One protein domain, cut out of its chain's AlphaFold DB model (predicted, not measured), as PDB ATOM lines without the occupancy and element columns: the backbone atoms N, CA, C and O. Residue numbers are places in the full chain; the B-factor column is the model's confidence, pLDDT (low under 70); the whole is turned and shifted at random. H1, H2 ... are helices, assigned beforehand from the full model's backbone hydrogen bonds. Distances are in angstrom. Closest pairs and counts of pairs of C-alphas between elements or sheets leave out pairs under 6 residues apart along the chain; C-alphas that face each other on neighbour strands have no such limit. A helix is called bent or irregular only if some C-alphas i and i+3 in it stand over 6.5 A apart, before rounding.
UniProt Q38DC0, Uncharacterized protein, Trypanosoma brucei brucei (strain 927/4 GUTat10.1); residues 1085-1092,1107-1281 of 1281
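This is residues 1085 to 1092 and 1107 to 1281 of the 1281 residues of an uncharacterized protein of Trypanosoma brucei brucei (strain 927/4 GUTat10.1) (UniProt Q38DC0). One long helix, H6, runs through the middle of an elongated body, and shorter helices pack on it from several sides: H5 folds back along its first part, H3 crosses it, and H7 folds back from its far end. H2, kinked, joins this group through H3, H5 and H8, while H1 sits off the far end of H6 and a long tail without named elements, residues 1242 to 1281, follows H8, with residues 1267 to 1272 sticking out. The printed part has 183 residues with eight named helices, H1 to H8 in order along the chain, and no named strand; the class is all helix. It is compact by its radius of gyration of the C-alphas, 18.6 A, yet elongated in outline, spanning 69 by 38 by 30 A.

H1 is residues 1085 to 1091, and its first C-alpha, that of Glu 1085, is at (-2.655, 32.254, 18.373). After the cut, H2 is residues 1115 to 1132, 24.6 A from first to last C-alpha; it has a kink of 56 degrees near residue 1123 and is only just irregular, with C-alphas 1123 and 1126 7.0 A apart. H3 is residues 1142 to 1156, 21.0 A long. H4 is residues 1162 to 1165, and H5 is residues 1167 to 1176, 14.2 A long. H6, residues 1180 to 1212, is the longest helix at 48.1 A, from C-alpha 1180 at (0.251, 3.292, -22.062) to C-alpha 1212 at (-8.022, 36.129, 12.091). H7 is residues 1220 to 1232, 19.5 A long and only just irregular, with C-alphas 1225 and 1228 7.0 A apart. H8 is residues 1235 to 1241, ending at C-alpha 1241 at (-12.038, 16.331, -8.922).

H6 is the hub and touches H3, H4, H5 and H7. H5 and H6 form a helical hairpin at a shallow tilt of 20 degrees, opposite ways; their closest C-alphas, those of Ala 1174 and Ser 1186, are 5.2 A apart. H6 and H7 form another at a steep tilt of 44 degrees, with the closest C-alphas those of Ala 1210 and Ile 1223, 7.2 A apart. H3 touches residues 1200 to 1208 of H6 about perpendicular, at 70.3 degrees and only just past steep; the C-alphas of Ala 1146 and Val 1201, the closest, are 5.5 A apart. H4 only just touches H6, with 3 pairs of C-alphas within 8 A, the closest being Leu 1164 and Arg 1193 at 7.1 A. H2 touches H8 with residues 1127 to 1131 alone, at a steep tilt of 41 degrees, opposite ways; the closest C-alphas, of Glu 1130 and Val 1236, are 5.5 A apart. H2 also touches H3, closest at the C-alphas of Ser 1132 and Val 1142, 6.3 A, and H5, closest at those of Thr 1117 and Pro 1168, 6.0 A. H1 is close to H6 but not clearly touching, with the C-alphas of Glu 1085 and Ile 1211 6.5 A apart. Among the pairs that are apart are H2 and H7, and H5 and H8. Every O i to N i+4 pair is within hydrogen-bond range in H1, H3, H5, H6 and H8; in H2 it is 9 of 14, in H7 4 of 9 beside 6 of 10 O i to N i+3 pairs, and H4 is too short for such a pair.

The two C-alphas farthest apart, those of Leu 1092 and Leu 1281, are 71.6 A apart. Residues 1093 to 1106 are not printed, and C-alphas 1092 and 1107 are 29.5 A apart across the cut. Of the links that are printed whole, none is long. The mean pLDDT of the printed part is 71.9, with 57 residues under 70, among them 1107 to 1111, 1178 to 1185 and 1254 to 1281; Leu 1281 is the chain's last residue.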
ATOM      1  N   GLU A1085      -1.626  32.252  17.321       82.23
ATOM      2  CA  GLU A1085      -2.655  32.254  18.373       82.23
ATOM      3  C   GLU A1085      -2.076  32.673  19.740       82.23
ATOM      4  O   GLU A1085      -2.635  33.552  20.397       82.23
ATOM      5  N   GLU A1086      -0.937  32.106  20.160       81.26
ATOM      6  CA  GLU A1086      -0.270  32.490  21.414       81.26
ATOM      7  C   GLU A1086       0.193  33.955  21.424       81.26
ATOM      8  O   GLU A1086       0.078  34.643  22.443       81.26
ATOM      9  N   ASP A1087       0.754  34.440  20.314       78.81
ATOM     10  CA  ASP A1087       1.234  35.816  20.195       78.81
ATOM     11  C   ASP A1087       0.060  36.814  20.200       78.81
ATOM     12  O   ASP A1087       0.141  37.866  20.845       78.81
ATOM     13  N   LEU A1088      -1.075  36.460  19.591       74.88
ATOM     14  CA  LEU A1088      -2.303  37.254  19.643       74.88
ATOM     15  C   LEU A1088      -2.909  37.287  21.058       74.88
ATOM     16  O   LEU A1088      -3.265  38.364  21.541       74.88
ATOM     17  N   GLU A1089      -2.953  36.148  21.766       71.44
ATOM     18  CA  GLU A1089      -3.374  36.084  23.177       71.44
ATOM     19  C   GLU A1089      -2.485  36.965  24.079       71.44
ATOM     20  O   GLU A1089      -2.994  37.654  24.968       71.44
ATOM     21  N   ARG A1090      -1.163  37.001  23.842       69.84
ATOM     22  CA  ARG A1090      -0.232  37.884  24.575       69.84
ATOM     23  C   ARG A1090      -0.467  39.364  24.274       69.84
ATOM     24  O   ARG A1090      -0.367  40.183  25.183       69.84
ATOM     25  N   THR A1091      -0.775  39.709  23.025       63.79
ATOM     26  CA  THR A1091      -0.938  41.108  22.581       63.79
ATOM     27  C   THR A1091      -2.280  41.709  23.016       63.79
ATOM     28  O   THR A1091      -2.368  42.911  23.246       63.79
ATOM     29  N   LEU A1092      -3.314  40.879  23.213       58.20
ATOM     30  CA  LEU A1092      -4.597  41.279  23.810       58.20
ATOM     31  C   LEU A1092      -4.498  41.634  25.311       58.20
ATOM     32  O   LEU A1092      -5.464  42.147  25.884       58.20
ATOM     33  N   LEU A1107       3.594  39.904  -3.314       53.77
ATOM     34  CA  LEU A1107       4.317  38.967  -4.165       53.77
ATOM     35  C   LEU A1107       3.269  38.125  -4.887       53.77
ATOM     36  O   LEU A1107       2.281  37.710  -4.274       53.77
ATOM     37  N   ALA A1108       3.487  37.856  -6.169       60.08
ATOM     38  CA  ALA A1108       2.627  36.922  -6.875       60.08
ATOM     39  C   ALA A1108       2.778  35.520  -6.246       60.08
ATOM     40  O   ALA A1108       3.897  35.135  -5.863       60.08
ATOM     41  N   PRO A1109       1.700  34.715  -6.152       60.96
ATOM     42  CA  PRO A1109       1.875  33.292  -5.898       60.96
ATOM     43  C   PRO A1109       2.852  32.763  -6.961       60.96
ATOM     44  O   PRO A1109       2.753  33.149  -8.122       60.96
ATOM     45  N   HIS A1110       3.818  31.928  -6.557       66.34
ATOM     46  CA  HIS A1110       4.854  31.303  -7.408       66.34
ATOM     47  C   HIS A1110       6.204  32.029  -7.589       66.34
ATOM     48  O   HIS A1110       7.097  31.426  -8.176       66.34
ATOM     49  N   GLU A1111       6.452  33.219  -7.024       66.21
ATOM     50  CA  GLU A1111       7.795  33.852  -7.105       66.21
ATOM     51  C   GLU A1111       8.933  33.020  -6.471       66.21
ATOM     52  O   GLU A1111      10.106  33.196  -6.796       66.21
ATOM     53  N   LEU A1112       8.606  32.111  -5.546       74.61
ATOM     54  CA  LEU A1112       9.586  31.229  -4.904       74.61
ATOM     55  C   LEU A1112       9.978  30.016  -5.758       74.61
ATOM     56  O   LEU A1112      10.957  29.352  -5.405       74.61
ATOM     57  N   LEU A1113       9.205  29.717  -6.806       79.55
ATOM     58  CA  LEU A1113       9.361  28.554  -7.674       79.55
ATOM     59  C   LEU A1113      10.246  28.881  -8.879       79.55
ATOM     60  O   LEU A1113      10.498  30.047  -9.190       79.55
ATOM     61  N   SER A1114      10.706  27.847  -9.586       81.92
ATOM     62  CA  SER A1114      11.325  28.065 -10.894       81.92
ATOM     63  C   SER A1114      10.328  28.722 -11.867       81.92
ATOM     64  O   SER A1114       9.117  28.512 -11.759       81.92
ATOM     65  N   SER A1115      10.816  29.502 -12.839       80.10
ATOM     66  CA  SER A1115       9.952  30.165 -13.833       80.10
ATOM     67  C   SER A1115       9.088  29.170 -14.614       80.10
ATOM     68  O   SER A1115       7.927  29.449 -14.893       80.10
ATOM     69  N   GLU A1116       9.640  27.994 -14.913       79.94
ATOM     70  CA  GLU A1116       8.953  26.907 -15.617       79.94
ATOM     71  C   GLU A1116       7.836  26.293 -14.760       79.94
ATOM     72  O   GLU A1116       6.730  26.030 -15.233       79.94
ATOM     73  N   THR A1117       8.086  26.117 -13.461       83.21
ATOM     74  CA  THR A1117       7.083  25.618 -12.513       83.21
ATOM     75  C   THR A1117       5.977  26.640 -12.265       83.21
ATOM     76  O   THR A1117       4.816  26.256 -12.156       83.21
ATOM     77  N   ALA A1118       6.310  27.930 -12.196       82.86
ATOM     78  CA  ALA A1118       5.328  29.000 -12.053       82.86
ATOM     79  C   ALA A1118       4.374  29.064 -13.257       82.86
ATOM     80  O   ALA A1118       3.164  29.179 -13.072       82.86
ATOM     81  N   GLU A1119       4.898  28.918 -14.480       82.49
ATOM     82  CA  GLU A1119       4.083  28.824 -15.696       82.49
ATOM     83  C   GLU A1119       3.188  27.579 -15.671       82.49
ATOM     84  O   GLU A1119       1.982  27.671 -15.897       82.49
ATOM     85  N   CYS A1120       3.750  26.426 -15.304       82.98
ATOM     86  CA  CYS A1120       3.010  25.174 -15.191       82.98
ATOM     87  C   CYS A1120       1.868  25.232 -14.158       82.98
ATOM     88  O   CYS A1120       0.807  24.657 -14.384       82.98
ATOM     89  N   LEU A1121       2.067  25.911 -13.026       84.50
ATOM     90  CA  LEU A1121       1.062  26.027 -11.963       84.50
ATOM     91  C   LEU A1121       0.071  27.180 -12.174       84.50
ATOM     92  O   LEU A1121      -0.836  27.341 -11.358       84.50
ATOM     93  N   SER A1122       0.174  27.936 -13.273       82.71
ATOM     94  CA  SER A1122      -0.798  28.985 -13.625       82.71
ATOM     95  C   SER A1122      -2.237  28.457 -13.747       82.71
ATOM     96  O   SER A1122      -3.187  29.178 -13.440       82.71
ATOM     97  N   LEU A1123      -2.402  27.163 -14.040       84.82
ATOM     98  CA  LEU A1123      -3.692  26.467 -14.034       84.82
ATOM     99  C   LEU A1123      -4.426  26.502 -12.686       84.82
ATOM    100  O   LEU A1123      -5.615  26.188 -12.642       84.82
ATOM    101  N   LEU A1124      -3.741  26.835 -11.583       86.79
ATOM    102  CA  LEU A1124      -4.322  26.941 -10.242       86.79
ATOM    103  C   LEU A1124      -5.097  28.246 -10.015       86.79
ATOM    104  O   LEU A1124      -5.799  28.353  -9.012       86.79
ATOM    105  N   GLN A1125      -5.044  29.218 -10.930       86.41
ATOM    106  CA  GLN A1125      -5.785  30.479 -10.779       86.41
ATOM    107  C   GLN A1125      -7.298  30.279 -10.559       86.41
ATOM    108  O   GLN A1125      -7.822  30.779  -9.565       86.41
ATOM    109  N   PRO A1126      -8.011  29.445 -11.349       85.53
ATOM    110  CA  PRO A1126      -9.420  29.162 -11.090       85.53
ATOM    111  C   PRO A1126      -9.657  28.452  -9.748       85.53
ATOM    112  O   PRO A1126     -10.720  28.599  -9.157       85.53
ATOM    113  N   PHE A1127      -8.687  27.678  -9.248       87.12
ATOM    114  CA  PHE A1127      -8.772  27.077  -7.914       87.12
ATOM    115  C   PHE A1127      -8.709  28.145  -6.817       87.12
ATOM    116  O   PHE A1127      -9.524  28.116  -5.894       87.12
ATOM    117  N   TYR A1128      -7.795  29.111  -6.942       88.00
ATOM    118  CA  TYR A1128      -7.715  30.246  -6.025       88.00
ATOM    119  C   TYR A1128      -8.988  31.101  -6.069       88.00
ATOM    120  O   TYR A1128      -9.486  31.487  -5.009       88.00
ATOM    121  N   ASP A1129      -9.582  31.308  -7.247       85.51
ATOM    122  CA  ASP A1129     -10.868  32.000  -7.400       85.51
ATOM    123  C   ASP A1129     -12.016  31.264  -6.691       85.51
ATOM    124  O   ASP A1129     -12.813  31.880  -5.981       85.51
ATOM    125  N   GLU A1130     -12.129  29.940  -6.862       85.33
ATOM    126  CA  GLU A1130     -13.173  29.150  -6.196       85.33
ATOM    127  C   GLU A1130     -12.978  29.113  -4.669       85.33
ATOM    128  O   GLU A1130     -13.967  29.166  -3.929       85.33
ATOM    129  N   LEU A1131     -11.727  29.072  -4.190       84.82
ATOM    130  CA  LEU A1131     -11.396  29.122  -2.762       84.82
ATOM    131  C   LEU A1131     -11.682  30.502  -2.158       84.82
ATOM    132  O   LEU A1131     -12.246  30.581  -1.068       84.82
ATOM    133  N   SER A1132     -11.414  31.577  -2.899       84.45
ATOM    134  CA  SER A1132     -11.721  32.959  -2.498       84.45
ATOM    135  C   SER A1132     -13.224  33.210  -2.324       84.45
ATOM    136  O   SER A1132     -13.620  34.154  -1.651       84.45
ATOM    137  N   LYS A1133     -14.100  32.375  -2.901       82.98
ATOM    138  CA  LYS A1133     -15.555  32.430  -2.645       82.98
ATOM    139  C   LYS A1133     -15.953  31.785  -1.313       82.98
ATOM    140  O   LYS A1133     -17.039  32.064  -0.814       82.98
ATOM    141  N   SER A1134     -15.118  30.890  -0.781       78.49
ATOM    142  CA  SER A1134     -15.382  30.125   0.448       78.49
ATOM    143  C   SER A1134     -14.782  30.771   1.700       78.49
ATOM    144  O   SER A1134     -15.175  30.427   2.814       78.49
ATOM    145  N   VAL A1135     -13.833  31.690   1.522       77.92
ATOM    146  CA  VAL A1135     -13.105  32.379   2.591       77.92
ATOM    147  C   VAL A1135     -13.502  33.858   2.609       77.92
ATOM    148  O   VAL A1135     -13.805  34.439   1.568       77.92
ATOM    149  N   ASP A1136     -13.506  34.486   3.786       75.15
ATOM    150  CA  ASP A1136     -13.677  35.936   3.883       75.15
ATOM    151  C   ASP A1136     -12.397  36.657   3.424       75.15
ATOM    152  O   ASP A1136     -11.419  36.770   4.167       75.15
ATOM    153  N   ASN A1137     -12.414  37.165   2.189       69.82
ATOM    154  CA  ASN A1137     -11.281  37.875   1.588       69.82
ATOM    155  C   ASN A1137     -10.928  39.191   2.299       69.82
ATOM    156  O   ASN A1137      -9.878  39.766   2.021       69.82
ATOM    157  N   THR A1138     -11.784  39.694   3.198       67.29
ATOM    158  CA  THR A1138     -11.434  40.855   4.032       67.29
ATOM    159  C   THR A1138     -10.430  40.495   5.128       67.29
ATOM    160  O   THR A1138      -9.712  41.365   5.614       67.29
ATOM    161  N   VAL A1139     -10.356  39.210   5.480       71.65
ATOM    162  CA  VAL A1139      -9.586  38.686   6.610       71.65
ATOM    163  C   VAL A1139      -8.394  37.842   6.134       71.65
ATOM    164  O   VAL A1139      -7.303  37.893   6.711       71.65
ATOM    165  N   VAL A1140      -8.563  37.069   5.059       79.38
ATOM    166  CA  VAL A1140      -7.548  36.128   4.556       79.38
ATOM    167  C   VAL A1140      -7.291  36.351   3.072       79.38
ATOM    168  O   VAL A1140      -8.219  36.389   2.272       79.38
ATOM    169  N   SER A1141      -6.016  36.430   2.690       84.17
ATOM    170  CA  SER A1141      -5.600  36.392   1.285       84.17
ATOM    171  C   SER A1141      -5.271  34.955   0.886       84.17
ATOM    172  O   SER A1141      -4.345  34.358   1.439       84.17
ATOM    173  N   VAL A1142      -5.995  34.412  -0.097       84.69
ATOM    174  CA  VAL A1142      -5.743  33.068  -0.648       84.69
ATOM    175  C   VAL A1142      -4.347  32.964  -1.275       84.69
ATOM    176  O   VAL A1142      -3.648  31.966  -1.090       84.69
ATOM    177  N   GLU A1143      -3.903  34.016  -1.960       84.22
ATOM    178  CA  GLU A1143      -2.552  34.117  -2.530       84.22
ATOM    179  C   GLU A1143      -1.488  34.106  -1.422       84.22
ATOM    180  O   GLU A1143      -0.483  33.396  -1.519       84.22
ATOM    181  N   GLY A1144      -1.755  34.818  -0.321       82.99
ATOM    182  CA  GLY A1144      -0.931  34.796   0.885       82.99
ATOM    183  C   GLY A1144      -0.793  33.392   1.481       82.99
ATOM    184  O   GLY A1144       0.323  32.983   1.812       82.99
ATOM    185  N   CYS A1145      -1.885  32.620   1.542       86.42
ATOM    186  CA  CYS A1145      -1.859  31.222   1.987       86.42
ATOM    187  C   CYS A1145      -0.975  30.352   1.080       86.42
ATOM    188  O   CYS A1145      -0.152  29.581   1.572       86.42
ATOM    189  N   ALA A1146      -1.071  30.502  -0.245       87.04
ATOM    190  CA  ALA A1146      -0.228  29.754  -1.181       87.04
ATOM    191  C   ALA A1146       1.272  30.067  -1.005       87.04
ATOM    192  O   ALA A1146       2.106  29.156  -1.005       87.04
ATOM    193  N   ILE A1147       1.623  31.338  -0.792       86.63
ATOM    194  CA  ILE A1147       3.002  31.765  -0.514       86.63
ATOM    195  C   ILE A1147       3.485  31.212   0.829       86.63
ATOM    196  O   ILE A1147       4.632  30.771   0.932       86.63
ATOM    197  N   MET A1148       2.632  31.208   1.857       85.81
ATOM    198  CA  MET A1148       2.957  30.641   3.167       85.81
ATOM    199  C   MET A1148       3.296  29.151   3.052       85.81
ATOM    200  O   MET A1148       4.357  28.728   3.517       85.81
ATOM    201  N   VAL A1149       2.472  28.379   2.339       88.74
ATOM    202  CA  VAL A1149       2.732  26.960   2.055       88.74
ATOM    203  C   VAL A1149       4.071  26.780   1.333       88.74
ATOM    204  O   VAL A1149       4.898  25.975   1.761       88.74
ATOM    205  N   GLN A1150       4.349  27.567   0.289       88.52
ATOM    206  CA  GLN A1150       5.625  27.503  -0.438       88.52
ATOM    207  C   GLN A1150       6.829  27.858   0.454       88.52
ATOM    208  O   GLN A1150       7.874  27.210   0.367       88.52
ATOM    209  N   LYS A1151       6.702  28.851   1.346       86.23
ATOM    210  CA  LYS A1151       7.748  29.205   2.322       86.23
ATOM    211  C   LYS A1151       8.030  28.054   3.287       86.23
ATOM    212  O   LYS A1151       9.203  27.757   3.526       86.23
ATOM    213  N   VAL A1152       6.989  27.399   3.806       86.43
ATOM    214  CA  VAL A1152       7.120  26.215   4.671       86.43
ATOM    215  C   VAL A1152       7.804  25.082   3.921       86.43
ATOM    216  O   VAL A1152       8.794  24.543   4.413       86.43
ATOM    217  N   MET A1153       7.360  24.778   2.700       87.27
ATOM    218  CA  MET A1153       7.969  23.730   1.883       87.27
ATOM    219  C   MET A1153       9.451  24.010   1.620       87.27
ATOM    220  O   MET A1153      10.290  23.153   1.863       87.27
ATOM    221  N   LYS A1154       9.799  25.235   1.208       84.91
ATOM    222  CA  LYS A1154      11.185  25.634   0.921       84.91
ATOM    223  C   LYS A1154      12.116  25.504   2.127       84.91
ATOM    224  O   LYS A1154      13.283  25.170   1.948       84.91
ATOM    225  N   ARG A1155      11.629  25.830   3.329       81.31
ATOM    226  CA  ARG A1155      12.457  25.941   4.543       81.31
ATOM    227  C   ARG A1155      12.464  24.678   5.402       81.31
ATOM    228  O   ARG A1155      13.477  24.410   6.040       81.31
ATOM    229  N   MET A1156      11.356  23.938   5.436       78.74
ATOM    230  CA  MET A1156      11.137  22.837   6.381       78.74
ATOM    231  C   MET A1156      11.008  21.473   5.699       78.74
ATOM    232  O   MET A1156      11.443  20.476   6.273       78.74
ATOM    233  N   SER A1157      10.404  21.403   4.504       81.00
ATOM    234  CA  SER A1157      10.128  20.121   3.843       81.00
ATOM    235  C   SER A1157      11.423  19.407   3.453       81.00
ATOM    236  O   SER A1157      12.314  20.030   2.864       81.00
ATOM    237  N   PRO A1158      11.524  18.084   3.665       70.96
ATOM    238  CA  PRO A1158      12.571  17.290   3.039       70.96
ATOM    239  C   PRO A1158      12.507  17.440   1.514       70.96
ATOM    240  O   PRO A1158      11.442  17.293   0.916       70.96
ATOM    241  N   GLY A1159      13.635  17.792   0.891       71.29
ATOM    242  CA  GLY A1159      13.708  18.110  -0.541       71.29
ATOM    243  C   GLY A1159      13.269  19.535  -0.921       71.29
ATOM    244  O   GLY A1159      13.359  19.901  -2.090       71.29
ATOM    245  N   GLY A1160      12.830  20.368   0.026       80.02
ATOM    246  CA  GLY A1160      12.464  21.760  -0.237       80.02
ATOM    247  C   GLY A1160      11.305  21.897  -1.235       80.02
ATOM    248  O   GLY A1160      10.264  21.256  -1.100       80.02
ATOM    249  N   LEU A1161      11.498  22.728  -2.264       81.52
ATOM    250  CA  LEU A1161      10.520  22.947  -3.339       81.52
ATOM    251  C   LEU A1161      10.584  21.906  -4.468       81.52
ATOM    252  O   LEU A1161       9.715  21.939  -5.336       81.52
ATOM    253  N   LEU A1162      11.505  20.927  -4.427       76.08
ATOM    254  CA  LEU A1162      11.624  19.876  -5.458       76.08
ATOM    255  C   LEU A1162      10.310  19.130  -5.711       76.08
ATOM    256  O   LEU A1162      10.062  18.665  -6.821       76.08
ATOM    257  N   PHE A1163       9.454  19.031  -4.692       79.81
ATOM    258  CA  PHE A1163       8.114  18.468  -4.816       79.81
ATOM    259  C   PHE A1163       7.300  19.144  -5.936       79.81
ATOM    260  O   PHE A1163       6.684  18.442  -6.741       79.81
ATOM    261  N   LEU A1164       7.341  20.481  -5.999       83.78
ATOM    262  CA  LEU A1164       6.679  21.304  -7.013       83.78
ATOM    263  C   LEU A1164       7.572  21.507  -8.244       83.78
ATOM    264  O   LEU A1164       7.093  21.371  -9.364       83.78
ATOM    265  N   ASP A1165       8.872  21.754  -8.055       83.81
ATOM    266  CA  ASP A1165       9.792  22.069  -9.158       83.81
ATOM    267  C   ASP A1165       9.997  20.901 -10.140       83.81
ATOM    268  O   ASP A1165      10.363  21.107 -11.291       83.81
ATOM    269  N   GLN A1166       9.724  19.660  -9.726       83.43
ATOM    270  CA  GLN A1166       9.752  18.489 -10.610       83.43
ATOM    271  C   GLN A1166       8.471  18.298 -11.437       83.43
ATOM    272  O   GLN A1166       8.455  17.423 -12.300       83.43
ATOM    273  N   ILE A1167       7.392  19.051 -11.184       85.74
ATOM    274  CA  ILE A1167       6.130  18.904 -11.928       85.74
ATOM    275  C   ILE A1167       6.345  19.089 -13.442       85.74
ATOM    276  O   ILE A1167       5.928  18.194 -14.180       85.74
ATOM    277  N   PRO A1168       7.049  20.136 -13.925       85.40
ATOM    278  CA  PRO A1168       7.340  20.287 -15.352       85.40
ATOM    279  C   PRO A1168       8.119  19.103 -15.931       85.40
ATOM    280  O   PRO A1168       7.719  18.540 -16.943       85.40
ATOM    281  N   MET A1169       9.164  18.639 -15.236       83.34
ATOM    282  CA  MET A1169       9.949  17.470 -15.646       83.34
ATOM    283  C   MET A1169       9.085  16.201 -15.752       83.34
ATOM    284  O   MET A1169       9.234  15.426 -16.695       83.34
ATOM    285  N   LEU A1170       8.171  15.977 -14.803       82.57
ATOM    286  CA  LEU A1170       7.242  14.844 -14.837       82.57
ATOM    287  C   LEU A1170       6.210  14.974 -15.959       82.57
ATOM    288  O   LEU A1170       5.850  13.968 -16.569       82.57
ATOM    289  N   MET A1171       5.749  16.192 -16.251       84.83
ATOM    290  CA  MET A1171       4.887  16.455 -17.401       84.83
ATOM    291  C   MET A1171       5.622  16.172 -18.709       84.83
ATOM    292  O   MET A1171       5.094  15.432 -19.529       84.83
ATOM    293  N   GLU A1172       6.860  16.641 -18.873       83.00
ATOM    294  CA  GLU A1172       7.684  16.307 -20.041       83.00
ATOM    295  C   GLU A1172       7.941  14.800 -20.164       83.00
ATOM    296  O   GLU A1172       7.942  14.246 -21.265       83.00
ATOM    297  N   GLN A1173       8.170  14.113 -19.043       80.35
ATOM    298  CA  GLN A1173       8.333  12.663 -19.033       80.35
ATOM    299  C   GLN A1173       7.047  11.965 -19.489       80.35
ATOM    300  O   GLN A1173       7.114  11.080 -20.338       80.35
ATOM    301  N   ALA A1174       5.884  12.390 -18.984       80.67
ATOM    302  CA  ALA A1174       4.585  11.872 -19.406       80.67
ATOM    303  C   ALA A1174       4.311  12.155 -20.892       80.67
ATOM    304  O   ALA A1174       3.805  11.292 -21.601       80.67
ATOM    305  N   GLU A1175       4.688  13.335 -21.386       81.16
ATOM    306  CA  GLU A1175       4.576  13.721 -22.797       81.16
ATOM    307  C   GLU A1175       5.407  12.812 -23.716       81.16
ATOM    308  O   GLU A1175       4.973  12.485 -24.822       81.16
ATOM    309  N   ARG A1176       6.577  12.359 -23.246       78.23
ATOM    310  CA  ARG A1176       7.493  11.471 -23.985       78.23
ATOM    311  C   ARG A1176       7.184   9.978 -23.812       78.23
ATOM    312  O   ARG A1176       7.740   9.158 -24.548       78.23
ATOM    313  N   GLU A1177       6.333   9.600 -22.858       74.95
ATOM    314  CA  GLU A1177       6.092   8.202 -22.501       74.95
ATOM    315  C   GLU A1177       5.226   7.482 -23.551       74.95
ATOM    316  O   GLU A1177       4.086   7.855 -23.840       74.95
ATOM    317  N   LYS A1178       5.775   6.411 -24.138       63.71
ATOM    318  CA  LYS A1178       5.093   5.622 -25.180       63.71
ATOM    319  C   LYS A1178       4.293   4.471 -24.586       63.71
ATOM    320  O   LYS A1178       3.300   4.049 -25.181       63.71
ATOM    321  N   ASN A1179       4.703   3.959 -23.427       60.25
ATOM    322  CA  ASN A1179       4.002   2.869 -22.774       60.25
ATOM    323  C   ASN A1179       2.716   3.392 -22.125       60.25
ATOM    324  O   ASN A1179       2.756   4.195 -21.198       60.25
ATOM    325  N   GLN A1180       1.562   2.891 -22.575       58.84
ATOM    326  CA  GLN A1180       0.251   3.292 -22.062       58.84
ATOM    327  C   GLN A1180       0.127   3.168 -20.533       58.84
ATOM    328  O   GLN A1180      -0.591   3.967 -19.920       58.84
ATOM    329  N   ARG A1181       0.814   2.188 -19.930       54.98
ATOM    330  CA  ARG A1181       0.843   1.968 -18.480       54.98
ATOM    331  C   ARG A1181       1.632   3.065 -17.766       54.98
ATOM    332  O   ARG A1181       1.065   3.770 -16.935       54.98
ATOM    333  N   LEU A1182       2.904   3.239 -18.132       60.11
ATOM    334  CA  LEU A1182       3.791   4.248 -17.537       60.11
ATOM    335  C   LEU A1182       3.262   5.668 -17.773       60.11
ATOM    336  O   LEU A1182       3.391   6.534 -16.910       60.11
ATOM    337  N   LEU A1183       2.595   5.895 -18.908       66.43
ATOM    338  CA  LEU A1183       1.916   7.150 -19.202       66.43
ATOM    339  C   LEU A1183       0.805   7.423 -18.183       66.43
ATOM    340  O   LEU A1183       0.705   8.524 -17.648       66.43
ATOM    341  N   GLY A1184      -0.024   6.412 -17.905       63.83
ATOM    342  CA  GLY A1184      -1.063   6.496 -16.885       63.83
ATOM    343  C   GLY A1184      -0.485   6.852 -15.517       63.83
ATOM    344  O   GLY A1184      -0.985   7.775 -14.887       63.83
ATOM    345  N   GLU A1185       0.586   6.179 -15.093       63.08
ATOM    346  CA  GLU A1185       1.280   6.432 -13.819       63.08
ATOM    347  C   GLU A1185       1.916   7.832 -13.755       63.08
ATOM    348  O   GLU A1185       1.828   8.505 -12.729       63.08
ATOM    349  N   SER A1186       2.496   8.308 -14.858       70.93
ATOM    350  CA  SER A1186       3.138   9.626 -14.924       70.93
ATOM    351  C   SER A1186       2.113  10.757 -14.840       70.93
ATOM    352  O   SER A1186       2.264  11.662 -14.019       70.93
ATOM    353  N   ILE A1187       1.015  10.667 -15.607       74.49
ATOM    354  CA  ILE A1187      -0.128  11.592 -15.493       74.49
ATOM    355  C   ILE A1187      -0.645  11.606 -14.050       74.49
ATOM    356  O   ILE A1187      -0.881  12.662 -13.462       74.49
ATOM    357  N   LEU A1188      -0.788  10.418 -13.463       69.87
ATOM    358  CA  LEU A1188      -1.304  10.233 -12.118       69.87
ATOM    359  C   LEU A1188      -0.433  10.913 -11.054       69.87
ATOM    360  O   LEU A1188      -0.980  11.539 -10.145       69.87
ATOM    361  N   ALA A1189       0.890  10.786 -11.169       72.70
ATOM    362  CA  ALA A1189       1.858  11.381 -10.255       72.70
ATOM    363  C   ALA A1189       1.850  12.916 -10.328       72.70
ATOM    364  O   ALA A1189       1.902  13.576  -9.289       72.70
ATOM    365  N   VAL A1190       1.731  13.483 -11.535       81.41
ATOM    366  CA  VAL A1190       1.589  14.934 -11.748       81.41
ATOM    367  C   VAL A1190       0.325  15.452 -11.056       81.41
ATOM    368  O   VAL A1190       0.406  16.359 -10.227       81.41
ATOM    369  N   VAL A1191      -0.830  14.828 -11.324       79.64
ATOM    370  CA  VAL A1191      -2.118  15.221 -10.724       79.64
ATOM    371  C   VAL A1191      -2.072  15.126  -9.192       79.64
ATOM    372  O   VAL A1191      -2.533  16.045  -8.520       79.64
ATOM    373  N   GLN A1192      -1.458  14.078  -8.622       75.58
ATOM    374  CA  GLN A1192      -1.339  13.926  -7.160       75.58
ATOM    375  C   GLN A1192      -0.520  15.029  -6.507       75.58
ATOM    376  O   GLN A1192      -0.877  15.494  -5.430       75.58
ATOM    377  N   ARG A1193       0.597  15.432  -7.119       81.77
ATOM    378  CA  ARG A1193       1.441  16.485  -6.546       81.77
ATOM    379  C   ARG A1193       0.699  17.817  -6.505       81.77
ATOM    380  O   ARG A1193       0.735  18.494  -5.481       81.77
ATOM    381  N   ILE A1194      -0.017  18.144  -7.579       84.90
ATOM    382  CA  ILE A1194      -0.852  19.348  -7.655       84.90
ATOM    383  C   ILE A1194      -1.972  19.283  -6.610       84.90
ATOM    384  O   ILE A1194      -2.161  20.227  -5.851       84.90
ATOM    385  N   GLU A1195      -2.666  18.150  -6.507       81.52
ATOM    386  CA  GLU A1195      -3.731  17.949  -5.523       81.52
ATOM    387  C   GLU A1195      -3.234  18.116  -4.077       81.52
ATOM    388  O   GLU A1195      -3.833  18.859  -3.300       81.52
ATOM    389  N   LEU A1196      -2.139  17.446  -3.701       82.59
ATOM    390  CA  LEU A1196      -1.556  17.540  -2.356       82.59
ATOM    391  C   LEU A1196      -1.163  18.983  -2.012       82.59
ATOM    392  O   LEU A1196      -1.317  19.410  -0.868       82.59
ATOM    393  N   PHE A1197      -0.695  19.750  -2.998       87.81
ATOM    394  CA  PHE A1197      -0.446  21.176  -2.828       87.81
ATOM    395  C   PHE A1197      -1.745  21.958  -2.584       87.81
ATOM    396  O   PHE A1197      -1.808  22.735  -1.632       87.81
ATOM    397  N   CYS A1198      -2.807  21.710  -3.359       86.70
ATOM    398  CA  CYS A1198      -4.118  22.329  -3.134       86.70
ATOM    399  C   CYS A1198      -4.657  22.054  -1.721       86.70
ATOM    400  O   CYS A1198      -5.176  22.966  -1.078       86.70
ATOM    401  N   TRP A1199      -4.496  20.833  -1.202       85.70
ATOM    402  CA  TRP A1199      -4.909  20.485   0.162       85.70
ATOM    403  C   TRP A1199      -4.179  21.287   1.239       85.70
ATOM    404  O   TRP A1199      -4.814  21.729   2.197       85.70
ATOM    405  N   LEU A1200      -2.875  21.524   1.072       88.30
ATOM    406  CA  LEU A1200      -2.111  22.387   1.978       88.30
ATOM    407  C   LEU A1200      -2.625  23.828   1.950       88.30
ATOM    408  O   LEU A1200      -2.754  24.443   3.004       88.30
ATOM    409  N   VAL A1201      -2.966  24.349   0.766       88.81
ATOM    410  CA  VAL A1201      -3.521  25.705   0.624       88.81
ATOM    411  C   VAL A1201      -4.896  25.818   1.287       88.81
ATOM    412  O   VAL A1201      -5.148  26.790   1.991       88.81
ATOM    413  N   ILE A1202      -5.772  24.822   1.119       87.96
ATOM    414  CA  ILE A1202      -7.086  24.789   1.785       87.96
ATOM    415  C   ILE A1202      -6.921  24.742   3.306       87.96
ATOM    416  O   ILE A1202      -7.646  25.432   4.021       87.96
ATOM    417  N   PHE A1203      -5.988  23.926   3.804       89.32
ATOM    418  CA  PHE A1203      -5.728  23.805   5.236       89.32
ATOM    419  C   PHE A1203      -5.184  25.109   5.831       89.32
ATOM    420  O   PHE A1203      -5.681  25.555   6.861       89.32
ATOM    421  N   GLU A1204      -4.246  25.765   5.150       90.28
ATOM    422  CA  GLU A1204      -3.734  27.073   5.567       90.28
ATOM    423  C   GLU A1204      -4.826  28.149   5.542       90.28
ATOM    424  O   GLU A1204      -4.981  28.897   6.502       90.28
ATOM    425  N   ALA A1205      -5.646  28.192   4.489       87.35
ATOM    426  CA  ALA A1205      -6.770  29.124   4.408       87.35
ATOM    427  C   ALA A1205      -7.788  28.900   5.539       87.35
ATOM    428  O   ALA A1205      -8.344  29.859   6.075       87.35
ATOM    429  N   PHE A1206      -8.011  27.643   5.929       87.95
ATOM    430  CA  PHE A1206      -8.860  27.288   7.063       87.95
ATOM    431  C   PHE A1206      -8.277  27.771   8.401       87.95
ATOM    432  O   PHE A1206      -8.997  28.397   9.180       87.95
ATOM    433  N   LEU A1207      -6.985  27.528   8.656       87.52
ATOM    434  CA  LEU A1207      -6.305  27.981   9.874       87.52
ATOM    435  C   LEU A1207      -6.258  29.513   9.964       87.52
ATOM    436  O   LEU A1207      -6.678  30.076  10.974       87.52
ATOM    437  N   ALA A1208      -5.833  30.188   8.893       85.42
ATOM    438  CA  ALA A1208      -5.743  31.645   8.833       85.42
ATOM    439  C   ALA A1208      -7.116  32.316   9.005       85.42
ATOM    440  O   ALA A1208      -7.236  33.307   9.725       85.42
ATOM    441  N   SER A1209      -8.167  31.756   8.394       82.66
ATOM    442  CA  SER A1209      -9.546  32.240   8.561       82.66
ATOM    443  C   SER A1209      -9.985  32.159  10.013       82.66
ATOM    444  O   SER A1209     -10.584  33.092  10.546       82.66
ATOM    445  N   ALA A1210      -9.643  31.072  10.693       79.12
ATOM    446  CA  ALA A1210     -10.058  30.882  12.063       79.12
ATOM    447  C   ALA A1210      -9.280  31.745  13.068       79.12
ATOM    448  O   ALA A1210      -9.905  32.305  13.963       79.12
ATOM    449  N   ILE A1211      -7.963  31.913  12.899       78.99
ATOM    450  CA  ILE A1211      -7.149  32.793  13.756       78.99
ATOM    451  C   ILE A1211      -7.583  34.248  13.588       78.99
ATOM    452  O   ILE A1211      -7.838  34.950  14.560       78.99
ATOM    453  N   ARG A1212      -7.737  34.714  12.349       76.63
ATOM    454  CA  ARG A1212      -8.022  36.129  12.091       76.63
ATOM    455  C   ARG A1212      -9.492  36.507  12.288       76.63
ATOM    456  O   ARG A1212      -9.801  37.677  12.486       76.63
ATOM    457  N   SER A1213     -10.407  35.533  12.293       70.22
ATOM    458  CA  SER A1213     -11.813  35.751  12.669       70.22
ATOM    459  C   SER A1213     -12.064  35.747  14.186       70.22
ATOM    460  O   SER A1213     -13.221  35.913  14.590       70.22
ATOM    461  N   GLN A1214     -11.023  35.632  15.034       59.61
ATOM    462  CA  GLN A1214     -11.083  35.537  16.510       59.61
ATOM    463  C   GLN A1214     -11.776  36.690  17.271       59.61
ATOM    464  O   GLN A1214     -11.758  36.714  18.499       59.61
ATOM    465  N   SER A1215     -12.553  37.546  16.607       51.77
ATOM    466  CA  SER A1215     -13.647  38.300  17.245       51.77
ATOM    467  C   SER A1215     -14.561  37.447  18.157       51.77
ATOM    468  O   SER A1215     -15.195  37.997  19.052       51.77
ATOM    469  N   ASN A1216     -14.594  36.112  17.986       49.63
ATOM    470  CA  ASN A1216     -15.432  35.177  18.751       49.63
ATOM    471  C   ASN A1216     -14.703  34.295  19.794       49.63
ATOM    472  O   ASN A1216     -15.352  33.430  20.380       49.63
ATOM    473  N   GLY A1217     -13.397  34.462  20.047       56.85
ATOM    474  CA  GLY A1217     -12.695  33.750  21.134       56.85
ATOM    475  C   GLY A1217     -12.612  32.214  21.029       56.85
ATOM    476  O   GLY A1217     -12.364  31.558  22.039       56.85
ATOM    477  N   MET A1218     -12.831  31.624  19.846       65.02
ATOM    478  CA  MET A1218     -12.679  30.175  19.637       65.02
ATOM    479  C   MET A1218     -11.202  29.807  19.443       65.02
ATOM    480  O   MET A1218     -10.522  30.404  18.607       65.02
ATOM    481  N   LYS A1219     -10.733  28.794  20.179       79.25
ATOM    482  CA  LYS A1219      -9.359  28.270  20.080       79.25
ATOM    483  C   LYS A1219      -9.174  27.349  18.877       79.25
ATOM    484  O   LYS A1219     -10.141  26.735  18.416       79.25
ATOM    485  N   ILE A1220      -7.928  27.167  18.430       82.12
ATOM    486  CA  ILE A1220      -7.590  26.246  17.327       82.12
ATOM    487  C   ILE A1220      -8.127  24.816  17.580       82.12
ATOM    488  O   ILE A1220      -8.615  24.158  16.658       82.12
ATOM    489  N   ASP A1221      -8.148  24.344  18.830       81.44
ATOM    490  CA  ASP A1221      -8.683  23.012  19.168       81.44
ATOM    491  C   ASP A1221     -10.176  22.852  18.839       81.44
ATOM    492  O   ASP A1221     -10.628  21.762  18.491       81.44
ATOM    493  N   GLU A1222     -10.966  23.925  18.947       82.07
ATOM    494  CA  GLU A1222     -12.423  23.877  18.770       82.07
ATOM    495  C   GLU A1222     -12.835  23.931  17.292       82.07
ATOM    496  O   GLU A1222     -13.926  23.488  16.911       82.07
ATOM    497  N   ILE A1223     -11.968  24.491  16.448       83.62
ATOM    498  CA  ILE A1223     -12.194  24.640  15.010       83.62
ATOM    499  C   ILE A1223     -11.706  23.419  14.232       83.62
ATOM    500  O   ILE A1223     -12.390  23.021  13.296       83.62
ATOM    501  N   LEU A1224     -10.583  22.793  14.614       84.36
ATOM    502  CA  LEU A1224      -9.963  21.697  13.860       84.36
ATOM    503  C   LEU A1224     -10.943  20.555  13.546       84.36
ATOM    504  O   LEU A1224     -10.987  20.137  12.385       84.36
ATOM    505  N   PRO A1225     -11.815  20.114  14.479       83.60
ATOM    506  CA  PRO A1225     -12.834  19.114  14.182       83.60
ATOM    507  C   PRO A1225     -13.767  19.494  13.027       83.60
ATOM    508  O   PRO A1225     -14.338  18.608  12.403       83.60
ATOM    509  N   LYS A1226     -13.943  20.784  12.712       82.40
ATOM    510  CA  LYS A1226     -14.822  21.283  11.639       82.40
ATOM    511  C   LYS A1226     -14.148  21.317  10.265       82.40
ATOM    512  O   LYS A1226     -14.847  21.548   9.277       82.40
ATOM    513  N   PHE A1227     -12.842  21.050  10.165       81.89
ATOM    514  CA  PHE A1227     -12.121  21.063   8.886       81.89
ATOM    515  C   PHE A1227     -12.768  20.131   7.851       81.89
ATOM    516  O   PHE A1227     -13.032  20.528   6.717       81.89
ATOM    517  N   HIS A1228     -13.133  18.911   8.255       75.01
ATOM    518  CA  HIS A1228     -13.803  17.959   7.362       75.01
ATOM    519  C   HIS A1228     -15.162  18.471   6.844       75.01
ATOM    520  O   HIS A1228     -15.567  18.140   5.731       75.01
ATOM    521  N   THR A1229     -15.881  19.271   7.637       73.91
ATOM    522  CA  THR A1229     -17.157  19.878   7.234       73.91
ATOM    523  C   THR A1229     -16.931  21.034   6.258       73.91
ATOM    524  O   THR A1229     -17.655  21.141   5.272       73.91
ATOM    525  N   TYR A1230     -15.903  21.855   6.503       76.08
ATOM    526  CA  TYR A1230     -15.499  22.969   5.640       76.08
ATOM    527  C   TYR A1230     -15.149  22.496   4.223       76.08
ATOM    528  O   TYR A1230     -15.669  23.011   3.236       76.08
ATOM    529  N   VAL A1231     -14.344  21.438   4.129       73.73
ATOM    530  CA  VAL A1231     -13.938  20.836   2.856       73.73
ATOM    531  C   VAL A1231     -15.146  20.299   2.080       73.73
ATOM    532  O   VAL A1231     -15.345  20.658   0.921       73.73
ATOM    533  N   ASN A1232     -15.983  19.472   2.717       67.74
ATOM    534  CA  ASN A1232     -17.083  18.765   2.047       67.74
ATOM    535  C   ASN A1232     -18.191  19.681   1.494       67.74
ATOM    536  O   ASN A1232     -18.955  19.246   0.633       67.74
ATOM    537  N   ALA A1233     -18.298  20.922   1.976       60.51
ATOM    538  CA  ALA A1233     -19.340  21.866   1.577       60.51
ATOM    539  C   ALA A1233     -18.976  22.743   0.357       60.51
ATOM    540  O   ALA A1233     -19.827  23.501  -0.106       60.51
ATOM    541  N   SER A1234     -17.743  22.667  -0.162       70.09
ATOM    542  CA  SER A1234     -17.203  23.671  -1.092       70.09
ATOM    543  C   SER A1234     -17.170  23.243  -2.574       70.09
ATOM    544  O   SER A1234     -16.849  22.112  -2.938       70.09
ATOM    545  N   ASN A1235     -17.439  24.213  -3.451       74.93
ATOM    546  CA  ASN A1235     -17.135  24.257  -4.892       74.93
ATOM    547  C   ASN A1235     -15.669  23.914  -5.228       74.93
ATOM    548  O   ASN A1235     -15.391  23.366  -6.295       74.93
ATOM    549  N   VAL A1236     -14.742  24.197  -4.312       75.14
ATOM    550  CA  VAL A1236     -13.304  23.919  -4.449       75.14
ATOM    551  C   VAL A1236     -13.032  22.429  -4.663       75.14
ATOM    552  O   VAL A1236     -12.212  22.061  -5.500       75.14
ATOM    553  N   VAL A1237     -13.763  21.556  -3.963       71.56
ATOM    554  CA  VAL A1237     -13.592  20.103  -4.109       71.56
ATOM    555  C   VAL A1237     -14.027  19.630  -5.493       71.56
ATOM    556  O   VAL A1237     -13.346  18.803  -6.093       71.56
ATOM    557  N   HIS A1238     -15.106  20.197  -6.044       72.74
ATOM    558  CA  HIS A1238     -15.503  19.901  -7.421       72.74
ATOM    559  C   HIS A1238     -14.396  20.293  -8.405       72.74
ATOM    560  O   HIS A1238     -14.165  19.577  -9.366       72.74
ATOM    561  N   TRP A1239     -13.682  21.398  -8.181       79.81
ATOM    562  CA  TRP A1239     -12.542  21.752  -9.027       79.81
ATOM    563  C   TRP A1239     -11.401  20.724  -8.921       79.81
ATOM    564  O   TRP A1239     -10.891  20.282  -9.948       79.81
ATOM    565  N   ILE A1240     -11.056  20.291  -7.699       76.55
ATOM    566  CA  ILE A1240     -10.014  19.277  -7.447       76.55
ATOM    567  C   ILE A1240     -10.325  17.951  -8.169       76.55
ATOM    568  O   ILE A1240      -9.423  17.314  -8.714       76.55
ATOM    569  N   ASP A1241     -11.601  17.557  -8.237       68.72
ATOM    570  CA  ASP A1241     -12.038  16.331  -8.922       68.72
ATOM    571  C   ASP A1241     -11.725  16.341 -10.440       68.72
ATOM    572  O   ASP A1241     -11.575  15.277 -11.053       68.72
ATOM    573  N   TYR A1242     -11.562  17.527 -11.042       73.32
ATOM    574  CA  TYR A1242     -11.265  17.735 -12.467       73.32
ATOM    575  C   TYR A1242      -9.920  18.442 -12.713       73.32
ATOM    576  O   TYR A1242      -9.789  19.148 -13.715       73.32
ATOM    577  N   ILE A1243      -8.927  18.271 -11.827       79.27
ATOM    578  CA  ILE A1243      -7.569  18.790 -12.066       79.27
ATOM    579  C   ILE A1243      -7.067  18.293 -13.419       79.27
ATOM    580  O   ILE A1243      -7.001  17.097 -13.673       79.27
ATOM    581  N   ASP A1244      -6.665  19.224 -14.273       83.10
ATOM    582  CA  ASP A1244      -6.061  18.912 -15.556       83.10
ATOM    583  C   ASP A1244      -4.765  19.712 -15.716       83.10
ATOM    584  O   ASP A1244      -4.821  20.911 -16.004       83.10
ATOM    585  N   PRO A1245      -3.597  19.067 -15.531       83.55
ATOM    586  CA  PRO A1245      -2.302  19.724 -15.663       83.55
ATOM    587  C   PRO A1245      -2.054  20.293 -17.069       83.55
ATOM    588  O   PRO A1245      -1.261  21.213 -17.229       83.55
ATOM    589  N   TRP A1246      -2.739  19.767 -18.092       84.21
ATOM    590  CA  TRP A1246      -2.587  20.180 -19.488       84.21
ATOM    591  C   TRP A1246      -3.716  21.096 -19.974       84.21
ATOM    592  O   TRP A1246      -3.805  21.359 -21.172       84.21
ATOM    593  N   LYS A1247      -4.562  21.620 -19.079       79.38
ATOM    594  CA  LYS A1247      -5.721  22.450 -19.444       79.38
ATOM    595  C   LYS A1247      -5.351  23.687 -20.267       79.38
ATOM    596  O   LYS A1247      -6.023  23.985 -21.252       79.38
ATOM    597  N   ASP A1248      -4.286  24.381 -19.869       77.20
ATOM    598  CA  ASP A1248      -3.820  25.613 -20.528       77.20
ATOM    599  C   ASP A1248      -2.881  25.320 -21.710       77.20
ATOM    600  O   ASP A1248      -2.716  26.136 -22.618       77.20
ATOM    601  N   VAL A1249      -2.325  24.106 -21.754       77.13
ATOM    602  CA  VAL A1249      -1.466  23.602 -22.832       77.13
ATOM    603  C   VAL A1249      -2.054  22.333 -23.461       77.13
ATOM    604  O   VAL A1249      -1.372  21.306 -23.543       77.13
ATOM    605  N   PRO A1250      -3.305  22.370 -23.970       68.83
ATOM    606  CA  PRO A1250      -3.995  21.165 -24.422       68.83
ATOM    607  C   PRO A1250      -3.206  20.480 -25.534       68.83
ATOM    608  O   PRO A1250      -3.118  19.258 -25.549       68.83
ATOM    609  N   HIS A1251      -2.537  21.253 -26.400       65.83
ATOM    610  CA  HIS A1251      -1.644  20.793 -27.472       65.83
ATOM    611  C   HIS A1251      -0.534  19.828 -27.003       65.83
ATOM    612  O   HIS A1251      -0.162  18.934 -27.761       65.83
ATOM    613  N   ARG A1252      -0.065  19.931 -25.753       76.25
ATOM    614  CA  ARG A1252       0.939  19.028 -25.159       76.25
ATOM    615  C   ARG A1252       0.339  17.790 -24.487       76.25
ATOM    616  O   ARG A1252       1.067  16.845 -24.217       76.25
ATOM    617  N   SER A1253      -0.972  17.769 -24.243       74.94
ATOM    618  CA  SER A1253      -1.657  16.684 -23.528       74.94
ATOM    619  C   SER A1253      -1.388  15.305 -24.155       74.94
ATOM    620  O   SER A1253      -1.742  15.091 -25.324       74.94
ATOM    621  N   PRO A1254      -0.812  14.336 -23.413       68.75
ATOM    622  CA  PRO A1254      -0.675  12.963 -23.901       68.75
ATOM    623  C   PRO A1254      -2.004  12.171 -23.956       68.75
ATOM    624  O   PRO A1254      -2.037  11.089 -24.564       68.75
ATOM    625  N   ASP A1255      -3.092  12.699 -23.372       63.86
ATOM    626  CA  ASP A1255      -4.472  12.187 -23.442       63.86
ATOM    627  C   ASP A1255      -5.464  13.275 -23.936       63.86
ATOM    628  O   ASP A1255      -6.124  13.929 -23.137       63.86
ATOM    629  N   PRO A1256      -5.646  13.472 -25.256       56.90
ATOM    630  CA  PRO A1256      -6.555  14.475 -25.827       56.90
ATOM    631  C   PRO A1256      -8.034  14.374 -25.437       56.90
ATOM    632  O   PRO A1256      -8.766  15.338 -25.633       56.90
ATOM    633  N   PHE A1257      -8.509  13.245 -24.906       58.17
ATOM    634  CA  PHE A1257      -9.878  13.170 -24.379       58.17
ATOM    635  C   PHE A1257      -9.971  13.592 -22.912       58.17
ATOM    636  O   PHE A1257     -11.065  13.628 -22.346       58.17
ATOM    637  N   HIS A1258      -8.824  13.854 -22.294       62.22
ATOM    638  CA  HIS A1258      -8.663  14.202 -20.899       62.22
ATOM    639  C   HIS A1258      -9.331  13.217 -19.921       62.22
ATOM    640  O   HIS A1258      -9.707  13.560 -18.800       62.22
ATOM    641  N   LEU A1259      -9.475  11.955 -20.340       52.11
ATOM    642  CA  LEU A1259     -10.198  10.910 -19.608       52.11
ATOM    643  C   LEU A1259      -9.410  10.408 -18.398       52.11
ATOM    644  O   LEU A1259      -9.998   9.804 -17.503       52.11
ATOM    645  N   ARG A1260      -8.088  10.604 -18.404       53.48
ATOM    646  CA  ARG A1260      -7.158  10.167 -17.358       53.48
ATOM    647  C   ARG A1260      -6.792  11.276 -16.362       53.48
ATOM    648  O   ARG A1260      -6.144  10.947 -15.371       53.48
ATOM    649  N   TYR A1261      -7.183  12.536 -16.611       55.58
ATOM    650  CA  TYR A1261      -6.767  13.698 -15.798       55.58
ATOM    651  C   TYR A1261      -7.701  14.060 -14.666       55.58
ATOM    652  O   TYR A1261      -7.199  14.338 -13.579       55.58
ATOM    653  N   SER A1262      -9.032  13.945 -14.857       52.81
ATOM    654  CA  SER A1262      -9.916  13.776 -13.691       52.81
ATOM    655  C   SER A1262      -9.235  12.744 -12.826       52.81
ATOM    656  O   SER A1262      -8.788  11.770 -13.430       52.81
ATOM    657  N   ASN A1263      -9.095  12.949 -11.519       45.44
ATOM    658  CA  ASN A1263      -8.405  11.999 -10.651       45.44
ATOM    659  C   ASN A1263      -8.910  10.585 -11.000       45.44
ATOM    660  O   ASN A1263     -10.021  10.222 -10.622       45.44
ATOM    661  N   GLY A1264      -8.173   9.841 -11.851       38.32
ATOM    662  CA  GLY A1264      -8.789   8.948 -12.871       38.32
ATOM    663  C   GLY A1264      -9.444   7.704 -12.305       38.32
ATOM    664  O   GLY A1264      -9.868   6.782 -12.997       38.32
ATOM    665  N   LEU A1265      -9.434   7.644 -10.997       34.36
ATOM    666  CA  LEU A1265      -9.654   6.553 -10.121       34.36
ATOM    667  C   LEU A1265     -10.047   7.285  -8.845       34.36
ATOM    668  O   LEU A1265      -9.230   8.018  -8.297       34.36
ATOM    669  N   ARG A1266     -11.271   7.047  -8.366       37.37
ATOM    670  CA  ARG A1266     -11.827   7.285  -7.013       37.37
ATOM    671  C   ARG A1266     -10.998   6.720  -5.855       37.37
ATOM    672  O   ARG A1266     -11.545   6.318  -4.831       37.37
ATOM    673  N   ARG A1267      -9.698   6.600  -6.113       39.86
ATOM    674  CA  ARG A1267      -8.535   6.531  -5.272       39.86
ATOM    675  C   ARG A1267      -8.915   5.910  -3.953       39.86
ATOM    676  O   ARG A1267      -8.676   4.714  -3.853       39.86
ATOM    677  N   TRP A1268      -9.533   6.609  -2.997       30.52
ATOM    678  CA  TRP A1268      -9.796   5.957  -1.716       30.52
ATOM    679  C   TRP A1268     -11.047   6.388  -0.937       30.52
ATOM    680  O   TRP A1268     -11.176   6.014   0.223       30.52
ATOM    681  N   ASP A1269     -12.052   7.001  -1.580       32.32
ATOM    682  CA  ASP A1269     -13.435   6.967  -1.036       32.32
ATOM    683  C   ASP A1269     -13.918   5.517  -0.827       32.32
ATOM    684  O   ASP A1269     -14.874   5.238  -0.105       32.32
ATOM    685  N   ASN A1270     -13.227   4.575  -1.473       28.77
ATOM    686  CA  ASN A1270     -13.542   3.170  -1.517       28.77
ATOM    687  C   ASN A1270     -12.332   2.336  -1.033       28.77
ATOM    688  O   ASN A1270     -11.342   2.262  -1.763       28.77
ATOM    689  N   PRO A1271     -12.385   1.646   0.125       32.11
ATOM    690  CA  PRO A1271     -11.320   0.733   0.574       32.11
ATOM    691  C   PRO A1271     -11.084  -0.507  -0.332       32.11
ATOM    692  O   PRO A1271     -10.398  -1.440   0.068       32.11
ATOM    693  N   SER A1272     -11.587  -0.534  -1.576       33.15
ATOM    694  CA  SER A1272     -11.373  -1.606  -2.572       33.15
ATOM    695  C   SER A1272     -10.374  -1.288  -3.690       33.15
ATOM    696  O   SER A1272     -10.431  -1.895  -4.767       33.15
ATOM    697  N   PHE A1273      -9.441  -0.359  -3.485       29.52
ATOM    698  CA  PHE A1273      -8.503   0.036  -4.537       29.52
ATOM    699  C   PHE A1273      -7.223  -0.819  -4.607       29.52
ATOM    700  O   PHE A1273      -6.116  -0.305  -4.501       29.52
ATOM    701  N   ILE A1274      -7.371  -2.127  -4.872       25.78
ATOM    702  CA  ILE A1274      -6.271  -2.973  -5.372       25.78
ATOM    703  C   ILE A1274      -6.434  -3.231  -6.886       25.78
ATOM    704  O   ILE A1274      -7.107  -4.168  -7.312       25.78
ATOM    705  N   PHE A1275      -5.838  -2.311  -7.661       27.63
ATOM    706  CA  PHE A1275      -5.106  -2.470  -8.938       27.63
ATOM    707  C   PHE A1275      -5.744  -2.759 -10.321       27.63
ATOM    708  O   PHE A1275      -6.809  -3.370 -10.446       27.63
ATOM    709  N   ARG A1276      -4.996  -2.262 -11.351       25.15
ATOM    710  CA  ARG A1276      -5.240  -2.241 -12.811       25.15
ATOM    711  C   ARG A1276      -3.994  -2.509 -13.759       25.15
ATOM    712  O   ARG A1276      -2.948  -1.984 -13.447       25.15
ATOM    713  N   GLY A1277      -4.157  -3.276 -14.868       22.13
ATOM    714  CA  GLY A1277      -3.420  -3.767 -16.091       22.13
ATOM    715  C   GLY A1277      -3.756  -5.176 -16.788       22.13
ATOM    716  O   GLY A1277      -2.884  -6.020 -16.781       22.13
ATOM    717  N   ALA A1278      -4.936  -5.505 -17.403       23.15
ATOM    718  CA  ALA A1278      -5.115  -6.637 -18.374       23.15
ATOM    719  C   ALA A1278      -6.511  -6.676 -19.052       23.15
ATOM    720  O   ALA A1278      -7.430  -7.390 -18.637       23.15
ATOM    721  N   THR A1279      -6.648  -5.978 -20.177       23.81
ATOM    722  CA  THR A1279      -7.577  -6.376 -21.247       23.81
ATOM    723  C   THR A1279      -6.786  -6.549 -22.541       23.81
ATOM    724  O   THR A1279      -6.660  -5.626 -23.329       23.81
ATOM    725  N   VAL A1280      -6.251  -7.754 -22.749       22.34
ATOM    726  CA  VAL A1280      -6.025  -8.319 -24.088       22.34
ATOM    727  C   VAL A1280      -6.438  -9.789 -24.014       22.34
ATOM    728  O   VAL A1280      -5.640 -10.657 -23.669       22.34
ATOM    729  N   LEU A1281      -7.724 -10.041 -24.256       26.37
ATOM    730  CA  LEU A1281      -8.276 -11.328 -24.681       26.37
ATOM    731  C   LEU A1281      -9.366 -11.058 -25.711       26.37
ATOM    732  O   LEU A1281     -10.242 -10.215 -25.402       26.37
TER     733      LEU A1281